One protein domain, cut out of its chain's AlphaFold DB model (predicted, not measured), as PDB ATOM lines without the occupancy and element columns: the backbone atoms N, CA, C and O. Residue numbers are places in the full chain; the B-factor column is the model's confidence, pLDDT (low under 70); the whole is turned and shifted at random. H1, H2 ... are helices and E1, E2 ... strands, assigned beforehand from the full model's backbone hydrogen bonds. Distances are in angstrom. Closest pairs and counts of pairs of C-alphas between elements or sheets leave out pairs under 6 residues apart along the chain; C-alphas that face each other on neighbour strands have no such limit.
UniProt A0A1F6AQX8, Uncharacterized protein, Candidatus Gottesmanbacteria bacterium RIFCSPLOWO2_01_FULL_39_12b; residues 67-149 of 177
ATOM      1  N   ILE A  67      36.993   3.196 -23.208       92.62
ATOM      2  CA  ILE A  67      36.298   1.932 -23.450       92.62
ATOM      3  C   ILE A  67      36.813   1.310 -24.745       92.62
ATOM      4  O   ILE A  67      37.291   2.007 -25.645       92.62
ATOM      5  N   LYS A  68      36.706  -0.012 -24.857       92.00
ATOM      6  CA  LYS A  68      37.109  -0.736 -26.062       92.00
ATOM      7  C   LYS A  68      35.886  -1.013 -26.936       92.00
ATOM      8  O   LYS A  68      34.989  -1.749 -26.531       92.00
ATOM      9  N   ILE A  69      35.857  -0.442 -28.141       91.19
ATOM     10  CA  ILE A  69      34.834  -0.725 -29.157       91.19
ATOM     11  C   ILE A  69      35.495  -1.486 -30.301       91.19
ATOM     12  O   ILE A  69      36.432  -0.995 -30.934       91.19
ATOM     13  N   SER A  70      35.023  -2.712 -30.538       85.06
ATOM     14  CA  SER A  70      35.726  -3.699 -31.367       85.06
ATOM     15  C   SER A  70      37.165  -3.878 -30.856       85.06
ATOM     16  O   SER A  70      37.345  -4.400 -29.758       85.06
ATOM     17  N   ASP A  71      38.171  -3.370 -31.573       86.88
ATOM     18  CA  ASP A  71      39.583  -3.408 -31.170       86.88
ATOM     19  C   ASP A  71      40.240  -2.035 -31.000       86.88
ATOM     20  O   ASP A  71      41.463  -1.924 -30.940       86.88
ATOM     21  N   THR A  72      39.433  -0.980 -30.885       91.38
ATOM     22  CA  THR A  72      39.917   0.398 -30.744       91.38
ATOM     23  C   THR A  72      39.530   0.963 -29.382       91.38
ATOM     24  O   THR A  72      38.376   0.861 -28.959       91.38
ATOM     25  N   TRP A  73      40.499   1.568 -28.696       94.50
ATOM     26  CA  TRP A  73      40.264   2.298 -27.454       94.50
ATOM     27  C   TRP A  73      39.760   3.701 -27.765       94.50
ATOM     28  O   TRP A  73      40.492   4.511 -28.327       94.50
ATOM     29  N   VAL A  74      38.530   3.989 -27.361       95.38
ATOM     30  CA  VAL A  74      37.883   5.294 -27.532       95.38
ATOM     31  C   VAL A  74      37.609   5.914 -26.167       95.38
ATOM     32  O   VAL A  74      37.550   5.206 -25.161       95.38
ATOM     33  N   ASN A  75      37.423   7.228 -26.117       95.56
ATOM     34  CA  ASN A  75      36.920   7.906 -24.926       95.56
ATOM     35  C   ASN A  75      35.576   7.306 -24.499       95.56
ATOM     36  O   ASN A  75      34.748   6.942 -25.340       95.56
ATOM     37  N   ASN A  76      35.352   7.218 -23.189       93.31
ATOM     38  CA  ASN A  76      34.117   6.680 -22.635       93.31
ATOM     39  C   ASN A  76      32.939   7.643 -22.850       93.31
ATOM     40  O   ASN A  76      32.575   8.446 -21.993       93.31
ATOM     41  N   PHE A  77      32.305   7.543 -24.014       92.88
ATOM     42  CA  PHE A  77      31.166   8.383 -24.372       92.88
ATOM     43  C   PHE A  77      29.870   8.018 -23.624       92.88
ATOM     44  O   PHE A  77      28.884   8.737 -23.768       92.88
ATOM     45  N   TYR A  78      29.835   6.945 -22.819       89.88
ATOM     46  CA  TYR A  78      28.682   6.640 -21.956       89.88
ATOM     47  C   TYR A  78      28.583   7.566 -20.739       89.88
ATOM     48  O   TYR A  78      27.509   7.650 -20.142       89.88
ATOM     49  N   GLU A  79      29.683   8.229 -20.370       86.12
ATOM     50  CA  GLU A  79      29.735   9.191 -19.262       86.12
ATOM     51  C   GLU A  79      29.304  10.593 -19.701       86.12
ATOM     52  O   GLU A  79      28.649  11.308 -18.947       86.12
ATOM     53  N   THR A  80      29.648  10.987 -20.930       85.62
ATOM     54  CA  THR A  80      29.375  12.334 -21.456       85.62
ATOM     55  C   THR A  80      28.155  12.394 -22.372       85.62
ATOM     56  O   THR A  80      27.582  13.463 -22.568       85.62
ATOM     57  N   GLY A  81      27.786  11.270 -22.988       84.75
ATOM     58  CA  GLY A  81      26.689  11.179 -23.942       84.75
ATOM     59  C   GLY A  81      25.326  11.030 -23.270       84.75
ATOM     60  O   GLY A  81      25.190  10.508 -22.163       84.75
ATOM     61  N   ARG A  82      24.275  11.450 -23.977       90.06
ATOM     62  CA  ARG A  82      22.891  11.298 -23.518       90.06
ATOM     63  C   ARG A  82      22.366   9.917 -23.904       90.06
ATOM     64  O   ARG A  82      22.247   9.615 -25.092       90.06
ATOM     65  N   LYS A  83      22.028   9.096 -22.906       84.75
ATOM     66  CA  LYS A  83      21.419   7.771 -23.102       84.75
ATOM     67  C   LYS A  83      19.964   7.904 -23.556       84.75
ATOM     68  O   LYS A  83      19.245   8.789 -23.092       84.75
ATOM     69  N   ILE A  84      19.548   7.028 -24.464       81.00
ATOM     70  CA  ILE A  84      18.156   6.857 -24.884       81.00
ATOM     71  C   ILE A  84      17.643   5.575 -24.216       81.00
ATOM     72  O   ILE A  84      18.268   4.524 -24.352       81.00
ATOM     73  N   GLU A  85      16.556   5.690 -23.445       65.31
ATOM     74  CA  GLU A  85      16.039   4.624 -22.564       65.31
ATOM     75  C   GLU A  85      15.660   3.347 -23.331       65.31
ATOM     76  O   GLU A  85      15.940   2.243 -22.864       65.31
ATOM     77  N   ASP A  86      15.146   3.488 -24.554       64.75
ATOM     78  CA  ASP A  86      14.880   2.367 -25.454       64.75
ATOM     79  C   ASP A  86      16.111   2.066 -26.324       64.75
ATOM     80  O   ASP A  86      16.434   2.793 -27.262       64.75
ATOM     81  N   GLY A  87      16.810   0.969 -26.021       62.25
ATOM     82  CA  GLY A  87      17.839   0.386 -26.897       62.25
ATOM     83  C   GLY A  87      19.293   0.551 -26.451       62.25
ATOM     84  O   GLY A  87      20.174  -0.030 -27.080       62.25
ATOM     85  N   ASN A  88      19.564   1.254 -25.342       78.88
ATOM     86  CA  ASN A  88      20.928   1.601 -24.905       78.88
ATOM     87  C   ASN A  88      21.720   2.404 -25.958       78.88
ATOM     88  O   ASN A  88      22.954   2.354 -25.985       78.88
ATOM     89  N   ASP A  89      21.021   3.140 -26.823       90.06
ATOM     90  CA  ASP A  89      21.644   4.057 -27.770       90.06
ATOM     91  C   ASP A  89      22.186   5.280 -27.018       90.06
ATOM     92  O   ASP A  89      21.601   5.759 -26.039       90.06
ATOM     93  N   VAL A  90      23.317   5.805 -27.481       94.06
ATOM     94  CA  VAL A  90      23.966   6.971 -26.880       94.06
ATOM     95  C   VAL A  90      24.104   8.061 -27.921       94.06
ATOM     96  O   VAL A  90      24.765   7.879 -28.942       94.06
ATOM     97  N   VAL A  91      23.519   9.223 -27.649       96.25
ATOM     98  CA  VAL A  91      23.804  10.438 -28.411       96.25
ATOM     99  C   VAL A  91      25.102  11.027 -27.873       96.25
ATOM    100  O   VAL A  91      25.132  11.584 -26.777       96.25
ATOM    101  N   ILE A  92      26.177  10.883 -28.646       96.94
ATOM    102  CA  ILE A  92      27.522  11.360 -28.296       96.94
ATOM    103  C   ILE A  92      27.586  12.882 -28.449       96.94
ATOM    104  O   ILE A  92      28.136  13.581 -27.601       96.94
ATOM    105  N   LYS A  93      27.002  13.400 -29.535       97.06
ATOM    106  CA  LYS A  93      26.959  14.827 -29.860       97.06
ATOM    107  C   LYS A  93      25.749  15.126 -30.735       97.06
ATOM    108  O   LYS A  93      25.405  14.332 -31.604       97.06
ATOM    109  N   GLU A  94      25.124  16.279 -30.541       97.19
ATOM    110  CA  GLU A  94      23.985  16.728 -31.342       97.19
ATOM    111  C   GLU A  94      23.981  18.256 -31.426       97.19
ATOM    112  O   GLU A  94      24.215  18.938 -30.428       97.19
ATOM    113  N   ASN A  95      23.740  18.787 -32.621       97.44
ATOM    114  CA  ASN A  95      23.458  20.198 -32.869       97.44
ATOM    115  C   ASN A  95      22.529  20.334 -34.094       97.44
ATOM    116  O   ASN A  95      22.026  19.341 -34.616       97.44
ATOM    117  N   SER A  96      22.293  21.563 -34.562       97.81
ATOM    118  CA  SER A  96      21.424  21.830 -35.719       97.81
ATOM    119  C   SER A  96      21.947  21.276 -37.050       97.81
ATOM    120  O   SER A  96      21.180  21.149 -37.997       97.81
ATOM    121  N   ASN A  97      23.244  20.981 -37.141       98.25
ATOM    122  CA  ASN A  97      23.914  20.571 -38.370       98.25
ATOM    123  C   ASN A  97      24.147  19.064 -38.442       98.25
ATOM    124  O   ASN A  97      24.085  18.494 -39.527       98.25
ATOM    125  N   TYR A  98      24.410  18.399 -37.319       98.50
ATOM    126  CA  TYR A  98      24.668  16.965 -37.302       98.50
ATOM    127  C   TYR A  98      24.346  16.315 -35.956       98.50
ATOM    128  O   TYR A  98      24.211  16.965 -34.917       98.50
ATOM    129  N   LYS A  99      24.278  14.985 -35.983       98.25
ATOM    130  CA  LYS A  99      24.084  14.141 -34.808       98.25
ATOM    131  C   LYS A  99      24.959  12.897 -34.878       98.25
ATOM    132  O   LYS A  99      24.963  12.198 -35.889       98.25
ATOM    133  N   LEU A 100      25.665  12.617 -33.789       98.31
ATOM    134  CA  LEU A 100      26.520  11.452 -33.604       98.31
ATOM    135  C   LEU A 100      25.852  10.503 -32.611       98.31
ATOM    136  O   LEU A 100      25.598  10.878 -31.465       98.31
ATOM    137  N   ILE A 101      25.560   9.284 -33.052       96.75
ATOM    138  CA  ILE A 101      24.867   8.270 -32.251       96.75
ATOM    139  C   ILE A 101      25.705   7.000 -32.233       96.75
ATOM    140  O   ILE A 101      26.259   6.612 -33.258       96.75
ATOM    141  N   TYR A 102      25.760   6.332 -31.090       95.81
ATOM    142  CA  TYR A 102      26.217   4.957 -30.993       95.81
ATOM    143  C   TYR A 102      25.045   4.044 -30.650       95.81
ATOM    144  O   TYR A 102      24.371   4.256 -29.643       95.81
ATOM    145  N   GLN A 103      24.824   3.028 -31.479       92.81
ATOM    146  CA  GLN A 103      23.811   2.007 -31.259       92.81
ATOM    147  C   GLN A 103      24.451   0.770 -30.647       92.81
ATOM    148  O   GLN A 103      25.111  -0.017 -31.337       92.81
ATOM    149  N   ASN A 104      24.261   0.598 -29.339       88.44
ATOM    150  CA  ASN A 104      24.927  -0.450 -28.570       88.44
ATOM    151  C   ASN A 104      24.624  -1.876 -29.065       88.44
ATOM    152  O   ASN A 104      25.577  -2.644 -29.217       88.44
ATOM    153  N   PRO A 105      23.368  -2.246 -29.405       87.00
ATOM    154  CA  PRO A 105      23.052  -3.601 -29.863       87.00
ATOM    155  C   PRO A 105      23.790  -4.003 -31.148       87.00
ATOM    156  O   PRO A 105      24.064  -5.182 -31.360       87.00
ATOM    157  N   PHE A 106      24.135  -3.025 -31.992       88.56
ATOM    158  CA  PHE A 106      24.768  -3.243 -33.296       88.56
ATOM    159  C   PHE A 106      26.250  -2.862 -33.331       88.56
ATOM    160  O   PHE A 106      26.893  -3.013 -34.371       88.56
ATOM    161  N   LYS A 107      26.787  -2.342 -32.216       91.31
ATOM    162  CA  LYS A 107      28.128  -1.742 -32.137       91.31
ATOM    163  C   LYS A 107      28.392  -0.780 -33.303       91.31
ATOM    164  O   LYS A 107      29.447  -0.828 -33.931       91.31
ATOM    165  N   LEU A 108      27.392   0.038 -33.629       94.06
ATOM    166  CA  LEU A 108      27.349   0.866 -34.832       94.06
ATOM    167  C   LEU A 108      27.371   2.343 -34.456       94.06
ATOM    168  O   LEU A 108      26.527   2.801 -33.690       94.06
ATOM    169  N   PHE A 109      28.279   3.101 -35.057       97.44
ATOM    170  CA  PHE A 109      28.239   4.555 -35.021       97.44
ATOM    171  C   PHE A 109      27.469   5.100 -36.220       97.44
ATOM    172  O   PHE A 109      27.666   4.668 -37.358       97.44
ATOM    173  N   ILE A 110      26.617   6.087 -35.970       97.50
ATOM    174  CA  ILE A 110      25.862   6.810 -36.987       97.50
ATOM    175  C   ILE A 110      26.265   8.280 -36.932       97.50
ATOM    176  O   ILE A 110      26.088   8.942 -35.908       97.50
ATOM    177  N   VAL A 111      26.766   8.786 -38.055       98.56
ATOM    178  CA  VAL A 111      27.019  10.207 -38.304       98.56
ATOM    179  C   VAL A 111      25.888  10.718 -39.190       98.56
ATOM    180  O   VAL A 111      25.849  10.445 -40.389       98.56
ATOM    181  N   ASN A 112      24.919  11.413 -38.602       98.12
ATOM    182  CA  ASN A 112      23.758  11.914 -39.326       98.12
ATOM    183  C   ASN A 112      23.933  13.403 -39.642       98.12
ATOM    184  O   ASN A 112      24.016  14.220 -38.728       98.12
ATOM    185  N   VAL A 113      23.976  13.752 -40.924       98.62
ATOM    186  CA  VAL A 113      24.083  15.130 -41.418       98.62
ATOM    187  C   VAL A 113      22.681  15.719 -41.532       98.62
ATOM    188  O   VAL A 113      21.874  15.241 -42.323       98.62
ATOM    189  N   LEU A 114      22.376  16.739 -40.736       98.44
ATOM    190  CA  LEU A 114      21.041  17.328 -40.571       98.44
ATOM    191  C   LEU A 114      20.850  18.658 -41.312       98.44
ATOM    192  O   LEU A 114      19.726  19.151 -41.371       98.44
ATOM    193  N   SER A 115      21.908  19.224 -41.898       98.31
ATOM    194  CA  SER A 115      21.836  20.464 -42.678       98.31
ATOM    195  C   SER A 115      22.571  20.371 -44.021       98.31
ATOM    196  O   SER A 115      23.274  19.401 -44.311       98.31
ATOM    197  N   SER A 116      22.344  21.376 -44.867       96.56
ATOM    198  CA  SER A 116      22.997  21.570 -46.165       96.56
ATOM    199  C   SER A 116      24.125  22.613 -46.054       96.56
ATOM    200  O   SER A 116      23.995  23.552 -45.265       96.56
ATOM    201  N   PRO A 117      25.190  22.536 -46.876       97.62
ATOM    202  CA  PRO A 117      25.442  21.524 -47.905       97.62
ATOM    203  C   PRO A 117      26.094  20.252 -47.336       97.62
ATOM    204  O   PRO A 117      27.023  20.338 -46.531       97.62
ATOM    205  N   PHE A 118      25.639  19.081 -47.805       98.12
ATOM    206  CA  PHE A 118      26.021  17.762 -47.279       98.12
ATOM    207  C   PHE A 118      27.528  17.580 -47.066       98.12
ATOM    208  O   PHE A 118      27.939  17.290 -45.950       98.12
ATOM    209  N   GLU A 119      28.357  17.776 -48.097       97.88
ATOM    210  CA  GLU A 119      29.796  17.465 -48.015       97.88
ATOM    211  C   GLU A 119      30.541  18.334 -46.992       97.88
ATOM    212  O   GLU A 119      31.415  17.845 -46.276       97.88
ATOM    213  N   LYS A 120      30.154  19.608 -46.854       98.25
ATOM    214  CA  LYS A 120      30.750  20.500 -45.851       98.25
ATOM    215  C   LYS A 120      30.398  20.033 -44.440       98.25
ATOM    216  O   LYS A 120      31.278  19.862 -43.602       98.25
ATOM    217  N   VAL A 121      29.109  19.810 -44.192       98.56
ATOM    218  CA  VAL A 121      28.613  19.427 -42.864       98.56
ATOM    219  C   VAL A 121      29.075  18.020 -42.490       98.56
ATOM    220  O   VAL A 121      29.380  17.755 -41.331       98.56
ATOM    221  N   ARG A 122      29.193  17.124 -43.474       98.38
ATOM    222  CA  ARG A 122      29.799  15.804 -43.315       98.38
ATOM    223  C   ARG A 122      31.234  15.915 -42.820       98.38
ATOM    224  O   ARG A 122      31.547  15.295 -41.813       98.38
ATOM    225  N   ALA A 123      32.082  16.706 -43.477       98.38
ATOM    226  CA  ALA A 123      33.474  16.866 -43.059       98.38
ATOM    227  C   ALA A 123      33.585  17.398 -41.617       98.38
ATOM    228  O   ALA A 123      34.380  16.891 -40.828       98.38
ATOM    229  N   GLU A 124      32.742  18.367 -41.246       98.50
ATOM    230  CA  GLU A 124      32.667  18.892 -39.874       98.50
ATOM    231  C   GLU A 124      32.219  17.821 -38.862       98.50
ATOM    232  O   GLU A 124      32.806  17.690 -37.786       98.50
ATOM    233  N   ALA A 125      31.196  17.033 -39.204       98.56
ATOM    234  CA  ALA A 125      30.673  15.972 -38.347       98.56
ATOM    235  C   ALA A 125      31.671  14.817 -38.170       98.56
ATOM    236  O   ALA A 125      31.788  14.261 -37.079       98.56
ATOM    237  N   GLU A 126      32.399  14.458 -39.229       98.50
ATOM    238  CA  GLU A 126      33.433  13.423 -39.201       98.50
ATOM    239  C   GLU A 126      34.642  13.841 -38.349       98.50
ATOM    240  O   GLU A 126      35.177  13.024 -37.600       98.50
ATOM    241  N   GLU A 127      35.039  15.113 -38.385       98.50
ATOM    242  CA  GLU A 127      36.104  15.628 -37.517       98.50
ATOM    243  C   GLU A 127      35.665  15.655 -36.039       98.50
ATOM    244  O   GLU A 127      36.403  15.208 -35.157       98.50
ATOM    245  N   GLU A 128      34.429  16.085 -35.746       98.38
ATOM    246  CA  GLU A 128      33.891  16.024 -34.377       98.38
ATOM    247  C   GLU A 128      33.732  14.572 -33.895       98.38
ATOM    248  O   GLU A 128      33.922  14.301 -32.710       98.38
ATOM    249  N   PHE A 129      33.429  13.622 -34.785       98.44
ATOM    250  CA  PHE A 129      33.372  12.196 -34.456       98.44
ATOM    251  C   PHE A 129      34.720  11.675 -33.945       98.44
ATOM    252  O   PHE A 129      34.786  11.093 -32.860       98.44
ATOM    253  N   ILE A 130      35.798  11.957 -34.676       98.19
ATOM    254  CA  ILE A 130      37.169  11.595 -34.290       98.19
ATOM    255  C   ILE A 130      37.528  12.235 -32.946       98.19
ATOM    256  O   ILE A 130      38.005  11.556 -32.033       98.19
ATOM    257  N   LYS A 131      37.246  13.535 -32.804       97.94
ATOM    258  CA  LYS A 131      37.534  14.304 -31.590       97.94
ATOM    259  C   LYS A 131      36.771  13.782 -30.373       97.94
ATOM    260  O   LYS A 131      37.362  13.622 -29.308       97.94
ATOM    261  N   SER A 132      35.480  13.492 -30.529       96.56
ATOM    262  CA  SER A 132      34.621  12.993 -29.448       96.56
ATOM    263  C   SER A 132      35.098  11.631 -28.950       96.56
ATOM    264  O   SER A 132      35.128  11.384 -27.746       96.56
ATOM    265  N   LEU A 133      35.525  10.763 -29.871       96.94
ATOM    266  CA  LEU A 133      36.048   9.441 -29.540       96.94
ATOM    267  C   LEU A 133      37.524   9.450 -29.121       96.94
ATOM    268  O   LEU A 133      37.988   8.446 -28.585       96.94
ATOM    269  N   GLY A 134      38.258  10.547 -29.317       97.12
ATOM    270  CA  GLY A 134      39.673  10.642 -28.950       97.12
ATOM    271  C   GLY A 134      40.561   9.658 -29.717       97.12
ATOM    272  O   GLY A 134      41.480   9.085 -29.131       97.12
ATOM    273  N   ILE A 135      40.255   9.441 -30.998       96.81
ATOM    274  CA  ILE A 135      40.962   8.515 -31.896       96.81
ATOM    275  C   ILE A 135      41.581   9.254 -33.079       96.81
ATOM    276  O   ILE A 135      41.418  10.457 -33.236       96.81
ATOM    277  N   THR A 136      42.301   8.532 -33.929       96.50
ATOM    278  CA  THR A 136      42.813   9.016 -35.216       96.50
ATOM    279  C   THR A 136      41.876   8.657 -36.372       96.50
ATOM    280  O   THR A 136      41.033   7.762 -36.266       96.50
ATOM    281  N   ARG A 137      42.076   9.296 -37.536       95.44
ATOM    282  CA  ARG A 137      41.403   8.912 -38.793       95.44
ATOM    283  C   ARG A 137      41.602   7.427 -39.114       95.44
ATOM    284  O   ARG A 137      40.641   6.728 -39.413       95.44
ATOM    285  N   VAL A 138      42.824   6.916 -38.968       93.75
ATOM    286  CA  VAL A 138      43.151   5.509 -39.261       93.75
ATOM    287  C   VAL A 138      42.413   4.545 -38.329       93.75
ATOM    288  O   VAL A 138      41.861   3.544 -38.782       93.75
ATOM    289  N   GLU A 139      42.365   4.845 -37.032       95.31
ATOM    290  CA  GLU A 139      41.625   4.035 -36.057       95.31
ATOM    291  C   GLU A 139      40.121   4.064 -36.323       95.31
ATOM    292  O   GLU A 139      39.461   3.029 -36.247       95.31
ATOM    293  N   SER A 140      39.582   5.222 -36.714       95.75
ATOM    294  CA  SER A 140      38.156   5.356 -37.013       95.75
ATOM    295  C   SER A 140      37.699   4.497 -38.198       95.75
ATOM    296  O   SER A 140      36.572   4.009 -38.186       95.75
ATOM    297  N   CYS A 141      38.585   4.193 -39.154       94.81
ATOM    298  CA  CYS A 141      38.286   3.271 -40.256       94.81
ATOM    299  C   CYS A 141      38.138   1.800 -39.824       94.81
ATOM    300  O   CYS A 141      37.681   0.979 -40.615       94.81
ATOM    301  N   ARG A 142      38.514   1.441 -38.586       93.12
ATOM    302  CA  ARG A 142      38.304   0.093 -38.020       93.12
ATOM    303  C   ARG A 142      36.961  -0.042 -37.303       93.12
ATOM    304  O   ARG A 142      36.569  -1.147 -36.930       93.12
ATOM    305  N   LEU A 143      36.278   1.075 -37.070       95.00
ATOM    306  CA  LEU A 143      34.978   1.104 -36.416       95.00
ATOM    307  C   LEU A 143      33.865   0.848 -37.437       95.00
ATOM    308  O   LEU A 143      33.973   1.188 -38.613       95.00
ATOM    309  N   ASN A 144      32.757   0.270 -36.976       95.31
ATOM    310  CA  ASN A 144      31.545   0.177 -37.783       95.31
ATOM    311  C   ASN A 144      30.848   1.544 -37.761       95.31
ATOM    312  O   ASN A 144      30.192   1.885 -36.777       95.31
ATOM    313  N   VAL A 145      31.043   2.340 -38.815       96.50
ATOM    314  CA  VAL A 145      30.521   3.708 -38.923       96.50
ATOM    315  C   VAL A 145      29.688   3.856 -40.189       96.50
ATOM    316  O   VAL A 145      30.094   3.424 -41.267       96.50
ATOM    317  N   ARG A 146      28.529   4.502 -40.065       96.88
ATOM    318  CA  ARG A 146      27.652   4.860 -41.180       96.88
ATOM    319  C   ARG A 146      27.365   6.350 -41.167       96.88
ATOM    320  O   ARG A 146      26.842   6.879 -40.191       96.88
ATOM    321  N   VAL A 147      27.647   7.007 -42.281       98.12
ATOM    322  CA  VAL A 147      27.260   8.392 -42.536       98.12
ATOM    323  C   VAL A 147      25.949   8.390 -43.317       98.12
ATOM    324  O   VAL A 147      25.784   7.625 -44.270       98.12
ATOM    325  N   GLY A 148      25.000   9.223 -42.908       97.75
ATOM    326  CA  GLY A 148      23.693   9.342 -43.547       97.75
ATOM    327  C   GLY A 148      23.111  10.740 -43.395       97.75
ATOM    328  O   GLY A 148      23.698  11.609 -42.756       97.75
ATOM    329  N   THR A 149      21.959  10.969 -44.016       98.31
ATOM    330  CA  THR A 149      21.237  12.243 -43.939       98.31
ATOM    331  C   THR A 149      19.746  12.016 -44.196       98.31
ATOM    332  O   THR A 149      19.392  11.142 -45.002       98.31
TER     333      THR A 149
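This is residues 67 to 149 of the 177 residues of an uncharacterized protein of Candidatus Gottesmanbacteria bacterium RIFCSPLOWO2_01_FULL_39_12b (UniProt A0A1F6AQX8). A strongly twisted sheet of five strands has one long helix, H2, packed slantwise over one face, while its other face is bare. A small hairpin, E1 and E2, sits by the last residues of H2, and the short helix H1 leads from it to the sheet's edge at E3. The printed part has 83 residues with three named helices and seven named strands, in the order E1 E2 H1 E3 E4 E5 E6 H2 H3 E7; the class is mixed, helices and strands. The large sheet is mixed, in the order E3 E4 E5 E6 E7, and E1 and E2 are antiparallel. The whole is compact, with a radius of gyration of the C-alphas of 12.0 A and spans of 33 by 31 by 20 A.

E3, residues 82 to 84, E4, residues 89 to 94, E5, residues 98 to 103, and E6, residues 108 to 113, form a meander, each strand the antiparallel neighbour of the one before. Within hydrogen-bond range are N 82 and O 91 at 2.9 A, N 102 and O 90 at 2.8 A, and N 110 and O 101 at 2.8 A. E7, residues 145 to 148, is parallel to E6, with N 146 and O 109 2.8 A apart. H2, residues 118 to 133, is on the sheet at a height of 8.3 A, over E5 and E6, and stands at 42 degrees to E5 on the local plane; this gives two layers, a helix on one face of a sheet. The closest C-alphas of H2 and E6 are those of Val 113 and Arg 122, 6.1 A apart. E6, H2, H3, residues 137 to 140, and E7 form a strand-helix-strand unit, two parallel strands joined through helices, with a right-handed crossover. H3 is not on the sheet; it is close to H2 but not clearly touching, with C-alphas 130 and 137 6.7 A apart. H1, residues 77 to 80, is on the same face as H2. E1, residues 67 to 69, and E2, residues 72 to 75, form a hairpin, with N 67 and O 74 2.9 A apart; the closest C-alphas of E2 and H2 are those of Asn 75 and Leu 133, 4.9 A. In H2 every O i to N i+4 pair is within hydrogen-bond range; H1 and H3 are too short for such a pair.

E1 begins at C-alpha 67, (36.298, 1.932, -23.450). H2 measures 22.0 A, E5 16.2 A, E6 16.0 A and E4 13.4 A. E7 ends at C-alpha 148, (23.693, 9.342, -43.547).

The C-alphas farthest apart, those of Asp 71 and Ser 116, are 33.5 A apart. The printed part has no cut, and its links are tight. Residues 85 to 87 have pLDDT under 70.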